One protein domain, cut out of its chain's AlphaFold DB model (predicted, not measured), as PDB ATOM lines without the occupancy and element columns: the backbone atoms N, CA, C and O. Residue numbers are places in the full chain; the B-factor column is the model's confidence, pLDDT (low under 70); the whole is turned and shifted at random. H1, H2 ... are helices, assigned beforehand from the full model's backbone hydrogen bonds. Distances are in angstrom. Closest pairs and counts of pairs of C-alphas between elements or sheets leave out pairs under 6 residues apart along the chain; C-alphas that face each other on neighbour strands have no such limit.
ATOM      1  N   LEU A   8     193.299 157.322 185.868       90.38
ATOM      2  CA  LEU A   8     192.332 158.213 186.515       90.38
ATOM      3  C   LEU A   8     191.394 158.856 185.493       90.38
ATOM      4  O   LEU A   8     190.184 158.801 185.678       90.38
ATOM      5  N   LEU A   9     191.934 159.398 184.400       89.88
ATOM      6  CA  LEU A   9     191.143 159.984 183.322       89.88
ATOM      7  C   LEU A   9     190.128 158.975 182.779       89.88
ATOM      8  O   LEU A   9     188.946 159.288 182.719       89.88
ATOM      9  N   ASN A  10     190.558 157.747 182.483       90.12
ATOM     10  CA  ASN A  10     189.662 156.708 181.981       90.12
ATOM     11  C   ASN A  10     188.521 156.397 182.961       90.12
ATOM     12  O   ASN A  10     187.381 156.255 182.534       90.12
ATOM     13  N   ILE A  11     188.791 156.304 184.265       90.19
ATOM     14  CA  ILE A  11     187.735 156.059 185.259       90.19
ATOM     15  C   ILE A  11     186.779 157.251 185.340       90.19
ATOM     16  O   ILE A  11     185.568 157.077 185.233       90.19
ATOM     17  N   LEU A  12     187.319 158.461 185.485       90.00
ATOM     18  CA  LEU A  12     186.546 159.686 185.683       90.00
ATOM     19  C   LEU A  12     185.705 160.057 184.451       90.00
ATOM     20  O   LEU A  12     184.578 160.525 184.593       90.00
ATOM     21  N   SER A  13     186.197 159.791 183.240       89.50
ATOM     22  CA  SER A  13     185.439 160.000 182.001       89.50
ATOM     23  C   SER A  13     184.224 159.079 181.865       89.50
ATOM     24  O   SER A  13     183.309 159.409 181.118       89.50
ATOM     25  N   ASN A  14     184.187 157.955 182.587       87.12
ATOM     26  CA  ASN A  14     183.060 157.019 182.582       87.12
ATOM     27  C   ASN A  14     182.061 157.262 183.730       87.12
ATOM     28  O   ASN A  14     181.092 156.515 183.871       87.12
ATOM     29  N   ILE A  15     182.268 158.294 184.554       88.62
ATOM     30  CA  ILE A  15     181.333 158.680 185.614       88.62
ATOM     31  C   ILE A  15     180.221 159.560 185.042       88.62
ATOM     32  O   ILE A  15     180.470 160.517 184.310       88.62
ATOM     33  N   ASN A  16     178.978 159.269 185.432       88.38
ATOM     34  CA  ASN A  16     177.864 160.174 185.188       88.38
ATOM     35  C   ASN A  16     177.858 161.291 186.241       88.38
ATOM     36  O   ASN A  16     177.298 161.155 187.326       88.38
ATOM     37  N   TRP A  17     178.486 162.414 185.907       87.31
ATOM     38  CA  TRP A  17     178.591 163.574 186.794       87.31
ATOM     39  C   TRP A  17     177.237 164.209 187.140       87.31
ATOM     40  O   TRP A  17     177.096 164.806 188.203       87.31
ATOM     41  N   GLY A  18     176.227 164.051 186.277       85.81
ATOM     42  CA  GLY A  18     174.897 164.634 186.467       85.81
ATOM     43  C   GLY A  18     174.079 163.984 187.583       85.81
ATOM     44  O   GLY A  18     173.093 164.561 188.025       85.81
ATOM     45  N   THR A  19     174.479 162.800 188.055       84.88
ATOM     46  CA  THR A  19     173.775 162.078 189.126       84.88
ATOM     47  C   THR A  19     174.414 162.260 190.499       84.88
ATOM     48  O   THR A  19     173.912 161.705 191.470       84.88
ATOM     49  N   LEU A  20     175.530 162.990 190.593       82.06
ATOM     50  CA  LEU A  20     176.263 163.149 191.852       82.06
ATOM     51  C   LEU A  20     175.586 164.132 192.808       82.06
ATOM     52  O   LEU A  20     175.703 163.984 194.019       82.06
ATOM     53  N   ASN A  21     174.855 165.113 192.277       81.31
ATOM     54  CA  ASN A  21     174.063 166.031 193.082       81.31
ATOM     55  C   ASN A  21     172.802 166.491 192.342       81.31
ATOM     56  O   ASN A  21     172.758 166.558 191.118       81.31
ATOM     57  N   SER A  22     171.767 166.839 193.106       81.44
ATOM     58  CA  SER A  22     170.455 167.240 192.578       81.44
ATOM     59  C   SER A  22     170.376 168.729 192.217       81.44
ATOM     60  O   SER A  22     169.327 169.355 192.374       81.44
ATOM     61  N   THR A  23     171.487 169.337 191.796       83.06
ATOM     62  CA  THR A  23     171.518 170.765 191.451       83.06
ATOM     63  C   THR A  23     171.036 171.001 190.016       83.06
ATOM     64  O   THR A  23     171.302 170.207 189.121       83.06
ATOM     65  N   THR A  24     170.335 172.116 189.769       83.12
ATOM     66  CA  THR A  24     169.820 172.470 188.427       83.12
ATOM     67  C   THR A  24     170.933 172.694 187.399       83.12
ATOM     68  O   THR A  24     170.750 172.439 186.214       83.12
ATOM     69  N   ILE A  25     172.094 173.171 187.855       84.50
ATOM     70  CA  ILE A  25     173.324 173.239 187.066       84.50
ATOM     71  C   ILE A  25     174.337 172.378 187.798       84.50
ATOM     72  O   ILE A  25     174.804 172.795 188.860       84.50
ATOM     73  N   THR A  26     174.684 171.228 187.219       85.12
ATOM     74  CA  THR A  26     175.667 170.301 187.783       85.12
ATOM     75  C   THR A  26     176.978 171.032 188.061       85.12
ATOM     76  O   THR A  26     177.707 171.420 187.147       85.12
ATOM     77  N   ARG A  27     177.275 171.236 189.344       87.50
ATOM     78  CA  ARG A  27     178.562 171.736 189.836       87.50
ATOM     79  C   ARG A  27     179.217 170.635 190.640       87.50
ATOM     80  O   ARG A  27     178.567 170.079 191.510       87.50
ATOM     81  N   ILE A  28     180.476 170.331 190.353       87.81
ATOM     82  CA  ILE A  28     181.222 169.302 191.080       87.81
ATOM     83  C   ILE A  28     181.994 169.989 192.202       87.81
ATOM     84  O   ILE A  28     182.860 170.829 191.947       87.81
ATOM     85  N   TYR A  29     181.673 169.638 193.441       89.06
ATOM     86  CA  TYR A  29     182.364 170.113 194.630       89.06
ATOM     87  C   TYR A  29     183.410 169.099 195.099       89.06
ATOM     88  O   TYR A  29     183.375 167.917 194.761       89.06
ATOM     89  N   GLY A  30     184.347 169.551 195.937       89.94
ATOM     90  CA  GLY A  30     185.368 168.666 196.505       89.94
ATOM     91  C   GLY A  30     184.786 167.524 197.345       89.94
ATOM     92  O   GLY A  30     185.381 166.453 197.388       89.94
ATOM     93  N   GLN A  31     183.627 167.733 197.981       88.62
ATOM     94  CA  GLN A  31     182.901 166.672 198.687       88.62
ATOM     95  C   GLN A  31     182.388 165.593 197.723       88.62
ATOM     96  O   GLN A  31     182.611 164.418 197.973       88.62
ATOM     97  N   ASP A  32     181.845 165.985 196.567       89.31
ATOM     98  CA  ASP A  32     181.284 165.047 195.587       89.31
ATOM     99  C   ASP A  32     182.366 164.098 195.051       89.31
ATOM    100  O   ASP A  32     182.115 162.924 194.806       89.31
ATOM    101  N   LEU A  33     183.597 164.603 194.906       88.56
ATOM    102  CA  LEU A  33     184.756 163.795 194.523       88.56
ATOM    103  C   LEU A  33     185.217 162.846 195.634       88.56
ATOM    104  O   LEU A  33     185.705 161.760 195.336       88.56
ATOM    105  N   ARG A  34     185.105 163.254 196.904       88.50
ATOM    106  CA  ARG A  34     185.503 162.434 198.061       88.50
ATOM    107  C   ARG A  34     184.502 161.318 198.337       88.50
ATOM    108  O   ARG A  34     184.919 160.217 198.681       88.50
ATOM    109  N   ASP A  35     183.221 161.603 198.142       88.94
ATOM    110  CA  ASP A  35     182.119 160.665 198.367       88.94
ATOM    111  C   ASP A  35     181.879 159.748 197.155       88.94
ATOM    112  O   ASP A  35     181.026 158.858 197.187       88.94
ATOM    113  N   LEU A  36     182.647 159.936 196.077       88.50
ATOM    114  CA  LEU A  36     182.522 159.165 194.855       88.50
ATOM    115  C   LEU A  36     182.876 157.688 195.092       88.50
ATOM    116  O   LEU A  36     184.041 157.298 195.207       88.50
ATOM    117  N   ALA A  37     181.853 156.839 195.083       87.38
ATOM    118  CA  ALA A  37     182.021 155.396 195.153       87.38
ATOM    119  C   ALA A  37     182.464 154.836 193.790       87.38
ATOM    120  O   ALA A  37     181.644 154.570 192.909       87.38
ATOM    121  N   ILE A  38     183.772 154.621 193.620       87.00
ATOM    122  CA  ILE A  38     184.345 153.964 192.437       87.00
ATOM    123  C   ILE A  38     184.932 152.596 192.769       87.00
ATOM    124  O   ILE A  38     185.536 152.382 193.820       87.00
ATOM    125  N   LYS A  39     184.818 151.660 191.822       86.62
ATOM    126  CA  LYS A  39     185.587 150.413 191.869       86.62
ATOM    127  C   LYS A  39     187.025 150.721 191.471       86.62
ATOM    128  O   LYS A  39     187.318 150.898 190.291       86.62
ATOM    129  N   PHE A  40     187.904 150.800 192.465       89.12
ATOM    130  CA  PHE A  40     189.312 151.117 192.264       89.12
ATOM    131  C   PHE A  40     190.191 149.872 192.485       89.12
ATOM    132  O   PHE A  40     190.319 149.416 193.628       89.12
ATOM    133  N   PRO A  41     190.792 149.293 191.429       90.38
ATOM    134  CA  PRO A  41     191.666 148.134 191.570       90.38
ATOM    135  C   PRO A  41     192.951 148.517 192.311       90.38
ATOM    136  O   PRO A  41     193.651 149.448 191.920       90.38
ATOM    137  N   GLN A  42     193.287 147.792 193.381       89.69
ATOM    138  CA  GLN A  42     194.454 148.091 194.229       89.69
ATOM    139  C   GLN A  42     195.792 147.734 193.554       89.69
ATOM    140  O   GLN A  42     196.843 148.258 193.914       89.69
ATOM    141  N   SER A  43     195.770 146.833 192.570       92.88
ATOM    142  CA  SER A  43     196.970 146.390 191.861       92.88
ATOM    143  C   SER A  43     197.372 147.377 190.766       92.88
ATOM    144  O   SER A  43     196.642 147.571 189.795       92.88
ATOM    145  N   ASN A  44     198.588 147.928 190.848       90.75
ATOM    146  CA  ASN A  44     199.143 148.774 189.779       90.75
ATOM    147  C   ASN A  44     199.234 148.034 188.438       90.75
ATOM    148  O   ASN A  44     199.073 148.637 187.379       90.75
ATOM    149  N   LEU A  45     199.487 146.722 188.477       92.81
ATOM    150  CA  LEU A  45     199.530 145.904 187.268       92.81
ATOM    151  C   LEU A  45     198.155 145.853 186.598       92.81
ATOM    152  O   LEU A  45     198.058 145.980 185.381       92.81
ATOM    153  N   GLU A  46     197.095 145.690 187.385       93.50
ATOM    154  CA  GLU A  46     195.723 145.691 186.881       93.50
ATOM    155  C   GLU A  46     195.344 147.062 186.313       93.50
ATOM    156  O   GLU A  46     194.891 147.141 185.171       93.50
ATOM    157  N   GLN A  47     195.629 148.143 187.049       92.25
ATOM    158  CA  GLN A  47     195.406 149.518 186.584       92.25
ATOM    159  C   GLN A  47     196.092 149.780 185.238       92.25
ATOM    160  O   GLN A  47     195.473 150.302 184.310       92.25
ATOM    161  N   LYS A  48     197.360 149.366 185.102       92.44
ATOM    162  CA  LYS A  48     198.123 149.515 183.859       92.44
ATOM    163  C   LYS A  48     197.498 148.728 182.713       92.44
ATOM    164  O   LYS A  48     197.291 149.287 181.644       92.44
ATOM    165  N   ARG A  49     197.142 147.458 182.932       93.19
ATOM    166  CA  ARG A  49     196.516 146.619 181.895       93.19
ATOM    167  C   ARG A  49     195.190 147.196 181.408       93.19
ATOM    168  O   ARG A  49     194.938 147.183 180.205       93.19
ATOM    169  N   ILE A  50     194.362 147.710 182.318       91.50
ATOM    170  CA  ILE A  50     193.101 148.374 181.965       91.50
ATOM    171  C   ILE A  50     193.384 149.633 181.140       91.50
ATOM    172  O   ILE A  50     192.807 149.801 180.066       91.50
ATOM    173  N   ALA A  51     194.296 150.494 181.603       91.19
ATOM    174  CA  ALA A  51     194.653 151.721 180.898       91.19
ATOM    175  C   ALA A  51     195.200 151.440 179.490       91.19
ATOM    176  O   ALA A  51     194.755 152.068 178.529       91.19
ATOM    177  N   ASP A  52     196.116 150.483 179.352       93.38
ATOM    178  CA  ASP A  52     196.720 150.105 178.073       93.38
ATOM    179  C   ASP A  52     195.673 149.529 177.111       93.38
ATOM    180  O   ASP A  52     195.616 149.939 175.952       93.38
ATOM    181  N   CYS A  53     194.789 148.649 177.595       94.25
ATOM    182  CA  CYS A  53     193.700 148.079 176.799       94.25
ATOM    183  C   CYS A  53     192.785 149.168 176.217       94.25
ATOM    184  O   CYS A  53     192.581 149.225 175.004       94.25
ATOM    185  N   LEU A  54     192.296 150.079 177.065       93.00
ATOM    186  CA  LEU A  54     191.433 151.183 176.632       93.00
ATOM    187  C   LEU A  54     192.152 152.112 175.644       93.00
ATOM    188  O   LEU A  54     191.591 152.489 174.624       93.00
ATOM    189  N   SER A  55     193.439 152.376 175.875       92.56
ATOM    190  CA  SER A  55     194.256 153.208 174.982       92.56
ATOM    191  C   SER A  55     194.401 152.626 173.578       92.56
ATOM    192  O   SER A  55     194.437 153.363 172.588       92.56
ATOM    193  N   ILE A  56     194.539 151.301 173.485       95.69
ATOM    194  CA  ILE A  56     194.611 150.597 172.204       95.69
ATOM    195  C   ILE A  56     193.284 150.758 171.462       95.69
ATOM    196  O   ILE A  56     193.295 151.075 170.273       95.69
ATOM    197  N   LEU A  57     192.156 150.595 172.159       95.62
ATOM    198  CA  LEU A  57     190.825 150.768 171.575       95.62
ATOM    199  C   LEU A  57     190.606 152.200 171.076       95.62
ATOM    200  O   LEU A  57     190.231 152.377 169.918       95.62
ATOM    201  N   ASP A  58     190.937 153.212 171.880       94.56
ATOM    202  CA  ASP A  58     190.847 154.621 171.471       94.56
ATOM    203  C   ASP A  58     191.677 154.891 170.209       94.56
ATOM    204  O   ASP A  58     191.215 155.519 169.255       94.56
ATOM    205  N   THR A  59     192.894 154.344 170.154       96.62
ATOM    206  CA  THR A  59     193.780 154.483 168.990       96.62
ATOM    207  C   THR A  59     193.178 153.836 167.740       96.62
ATOM    208  O   THR A  59     193.248 154.405 166.642       96.62
ATOM    209  N   GLN A  60     192.570 152.656 167.884       98.12
ATOM    210  CA  GLN A  60     191.905 151.956 166.786       98.12
ATOM    211  C   GLN A  60     190.690 152.739 166.278       98.12
ATOM    212  O   GLN A  60     190.578 152.948 165.067       98.12
ATOM    213  N   ILE A  61     189.846 153.243 167.183       97.38
ATOM    214  CA  ILE A  61     188.680 154.073 166.854       97.38
ATOM    215  C   ILE A  61     189.122 155.342 166.124       97.38
ATOM    216  O   ILE A  61     188.641 155.620 165.026       97.38
ATOM    217  N   CYS A  62     190.097 156.083 166.659       98.12
ATOM    218  CA  CYS A  62     190.621 157.284 166.006       98.12
ATOM    219  C   CYS A  62     191.175 156.991 164.605       98.12
ATOM    220  O   CYS A  62     190.976 157.774 163.677       98.12
ATOM    221  N   THR A  63     191.860 155.861 164.430       98.44
ATOM    222  CA  THR A  63     192.388 155.447 163.122       98.44
ATOM    223  C   THR A  63     191.261 155.149 162.134       98.44
ATOM    224  O   THR A  63     191.338 155.541 160.969       98.44
ATOM    225  N   GLN A  64     190.207 154.469 162.579       98.50
ATOM    226  CA  GLN A  64     189.044 154.148 161.753       98.50
ATOM    227  C   GLN A  64     188.257 155.406 161.373       98.50
ATOM    228  O   GLN A  64     187.906 155.558 160.205       98.50
ATOM    229  N   LEU A  65     188.060 156.339 162.310       98.50
ATOM    230  CA  LEU A  65     187.418 157.630 162.046       98.50
ATOM    231  C   LEU A  65     188.186 158.434 160.991       98.50
ATOM    232  O   LEU A  65     187.595 158.857 160.004       98.50
ATOM    233  N   LYS A  66     189.518 158.527 161.106       98.44
ATOM    234  CA  LYS A  66     190.359 159.189 160.091       98.44
ATOM    235  C   LYS A  66     190.214 158.563 158.703       98.44
ATOM    236  O   LYS A  66     190.130 159.281 157.710       98.44
ATOM    237  N   LYS A  67     190.177 157.228 158.614       98.44
ATOM    238  CA  LYS A  67     189.953 156.521 157.339       98.44
ATOM    239  C   LYS A  67     188.575 156.833 156.761       98.44
ATOM    240  O   LYS A  67     188.445 157.037 155.557       98.44
ATOM    241  N   LEU A  68     187.557 156.867 157.612       98.50
ATOM    242  CA  LEU A  68     186.187 157.162 157.222       98.50
ATOM    243  C   LEU A  68     186.036 158.606 156.726       98.50
ATOM    244  O   LEU A  68     185.398 158.824 155.697       98.50
ATOM    245  N   ASP A  69     186.682 159.570 157.376       98.38
ATOM    246  CA  ASP A  69     186.696 160.965 156.926       98.38
ATOM    247  C   ASP A  69     187.441 161.128 155.596       98.38
ATOM    248  O   ASP A  69     186.941 161.795 154.690       98.38
ATOM    249  N   ALA A  70     188.574 160.441 155.418       98.06
ATOM    250  CA  ALA A  70     189.288 160.418 154.141       98.06
ATOM    251  C   ALA A  70     188.427 159.830 153.008       98.06
ATOM    252  O   ALA A  70     188.381 160.384 151.910       98.06
ATOM    253  N   LEU A  71     187.694 158.744 153.275       97.94
ATOM    254  CA  LEU A  71     186.768 158.142 152.310       97.94
ATOM    255  C   LEU A  71     185.599 159.072 151.968       97.94
ATOM    256  O   LEU A  71     185.209 159.157 150.804       97.94
ATOM    257  N   ARG A  72     185.049 159.788 152.956       97.50
ATOM    258  CA  ARG A  72     183.998 160.792 152.732       97.50
ATOM    259  C   ARG A  72     184.498 161.938 151.857       97.50
ATOM    260  O   ARG A  72     183.827 162.270 150.884       97.50
ATOM    261  N   ALA A  73     185.676 162.480 152.157       96.81
ATOM    262  CA  ALA A  73     186.296 163.540 151.367       96.81
ATOM    263  C   ALA A  73     186.587 163.079 149.931       96.81
ATOM    264  O   ALA A  73     186.258 163.778 148.975       96.81
ATOM    265  N   HIS A  74     187.122 161.866 149.766       96.50
ATOM    266  CA  HIS A  74     187.373 161.284 148.449       96.50
ATOM    267  C   HIS A  74     186.078 161.097 147.647       96.50
ATOM    268  O   HIS A  74     186.001 161.509 146.491       96.50
ATOM    269  N   LYS A  75     185.025 160.544 148.267       95.25
ATOM    270  CA  LYS A  75     183.703 160.424 147.637       95.25
ATOM    271  C   LYS A  75     183.162 161.791 147.215       95.25
ATOM    272  O   LYS A  75     182.640 161.914 146.113       95.25
ATOM    273  N   GLN A  76     183.274 162.806 148.072       94.25
ATOM    274  CA  GLN A  76     182.811 164.159 147.763       94.25
ATOM    275  C   GLN A  76     183.562 164.759 146.568       94.25
ATOM    276  O   GLN A  76     182.918 165.293 145.669       94.25
ATOM    277  N   GLY A  77     184.889 164.617 146.519       94.38
ATOM    278  CA  GLY A  77     185.699 165.072 145.386       94.38
ATOM    279  C   GLY A  77     185.318 164.383 144.074       94.38
ATOM    280  O   GLY A  77     185.120 165.052 143.064       94.38
ATOM    281  N   LEU A  78     185.115 163.060 144.095       94.12
ATOM    282  CA  LEU A  78     184.651 162.317 142.916       94.12
ATOM    283  C   LEU A  78     183.266 162.777 142.447       94.12
ATOM    284  O   LEU A  78     183.052 162.950 141.251       94.12
ATOM    285  N   MET A  79     182.330 163.009 143.371       93.06
ATOM    286  CA  MET A  79     180.996 163.509 143.022       93.06
ATOM    287  C   MET A  79     181.055 164.898 142.375       93.06
ATOM    288  O   MET A  79     180.331 165.138 141.414       93.06
ATOM    289  N   GLN A  80     181.933 165.787 142.853       91.62
ATOM    290  CA  GLN A  80     182.151 167.108 142.249       91.62
ATOM    291  C   GLN A  80     182.748 167.017 140.837       91.62
ATOM    292  O   GLN A  80     182.388 167.810 139.974       91.62
ATOM    293  N   GLN A  81     183.638 166.050 140.587       88.94
ATOM    294  CA  GLN A  81     184.227 165.828 139.262       88.94
ATOM    295  C   GLN A  81     183.245 165.204 138.264       88.94
ATOM    296  O   GLN A  81     183.260 165.564 137.091       88.94
ATOM    297  N   LEU A  82     182.413 164.260 138.714       89.12
ATOM    298  CA  LEU A  82     181.453 163.550 137.859       89.12
ATOM    299  C   LEU A  82     180.208 164.382 137.545       89.12
ATOM    300  O   LEU A  82     179.620 164.223 136.478       89.12
ATOM    301  N   PHE A  83     179.821 165.271 138.458       85.62
ATOM    302  CA  PHE A  83     178.690 166.176 138.290       85.62
ATOM    303  C   PHE A  83     179.128 167.617 138.567       85.62
ATOM    304  O   PHE A  83     178.720 168.195 139.581       85.62
TER     305      PHE A  83
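This is residues 8 to 83 of the 89 residues of the protein "Methylase_S domain-containing protein" of Gammaproteobacteria bacterium (UniProt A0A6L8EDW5). One long, nearly straight helix, H3, makes the longest axis: its first part belongs to a loose head together with looping chain and two short helices, H1 and H2, with H1 coming back near H3 at Ala 51, while residues 56 to 83, of which 56 to 82 belong to H3, stick out from this head as a free arm. The printed part has 76 residues with three named helices, in the order H1, H2, H3, and no named strand; its class is all helix. The whole is extended, with a radius of gyration of the C-alphas of 20.5 A, and spans 61 by 40 by 13 A, only just flat.

H3, residues 44 to 82, runs 56.8 A from C-alpha 44 at (199.143, 148.774, 189.779) to C-alpha 82 at (181.453, 163.550, 137.859). H1 is residues 8 to 13, beginning at C-alpha 8 (192.332, 158.213, 186.515), and H2 is residues 30 to 34.

H1 and H3 are close but not clearly touching; their closest C-alphas, of Asn 10 and Ala 51, are 7.1 A apart. They run the same way at a steep tilt of 51 degrees. H2 is apart from H1 and from H3. In H1, H2 and H3 every O i to N i+4 pair is within hydrogen-bond range.

The two C-alphas farthest apart, of Gln 31 and Leu 82, are 60.9 A apart. Residues 56 to 83, of which 56 to 82 belong to H3, stand free. The link from H1 to H2, 16 residues, is long. The printed part has no cut, and no printed residue is under 70 in pLDDT.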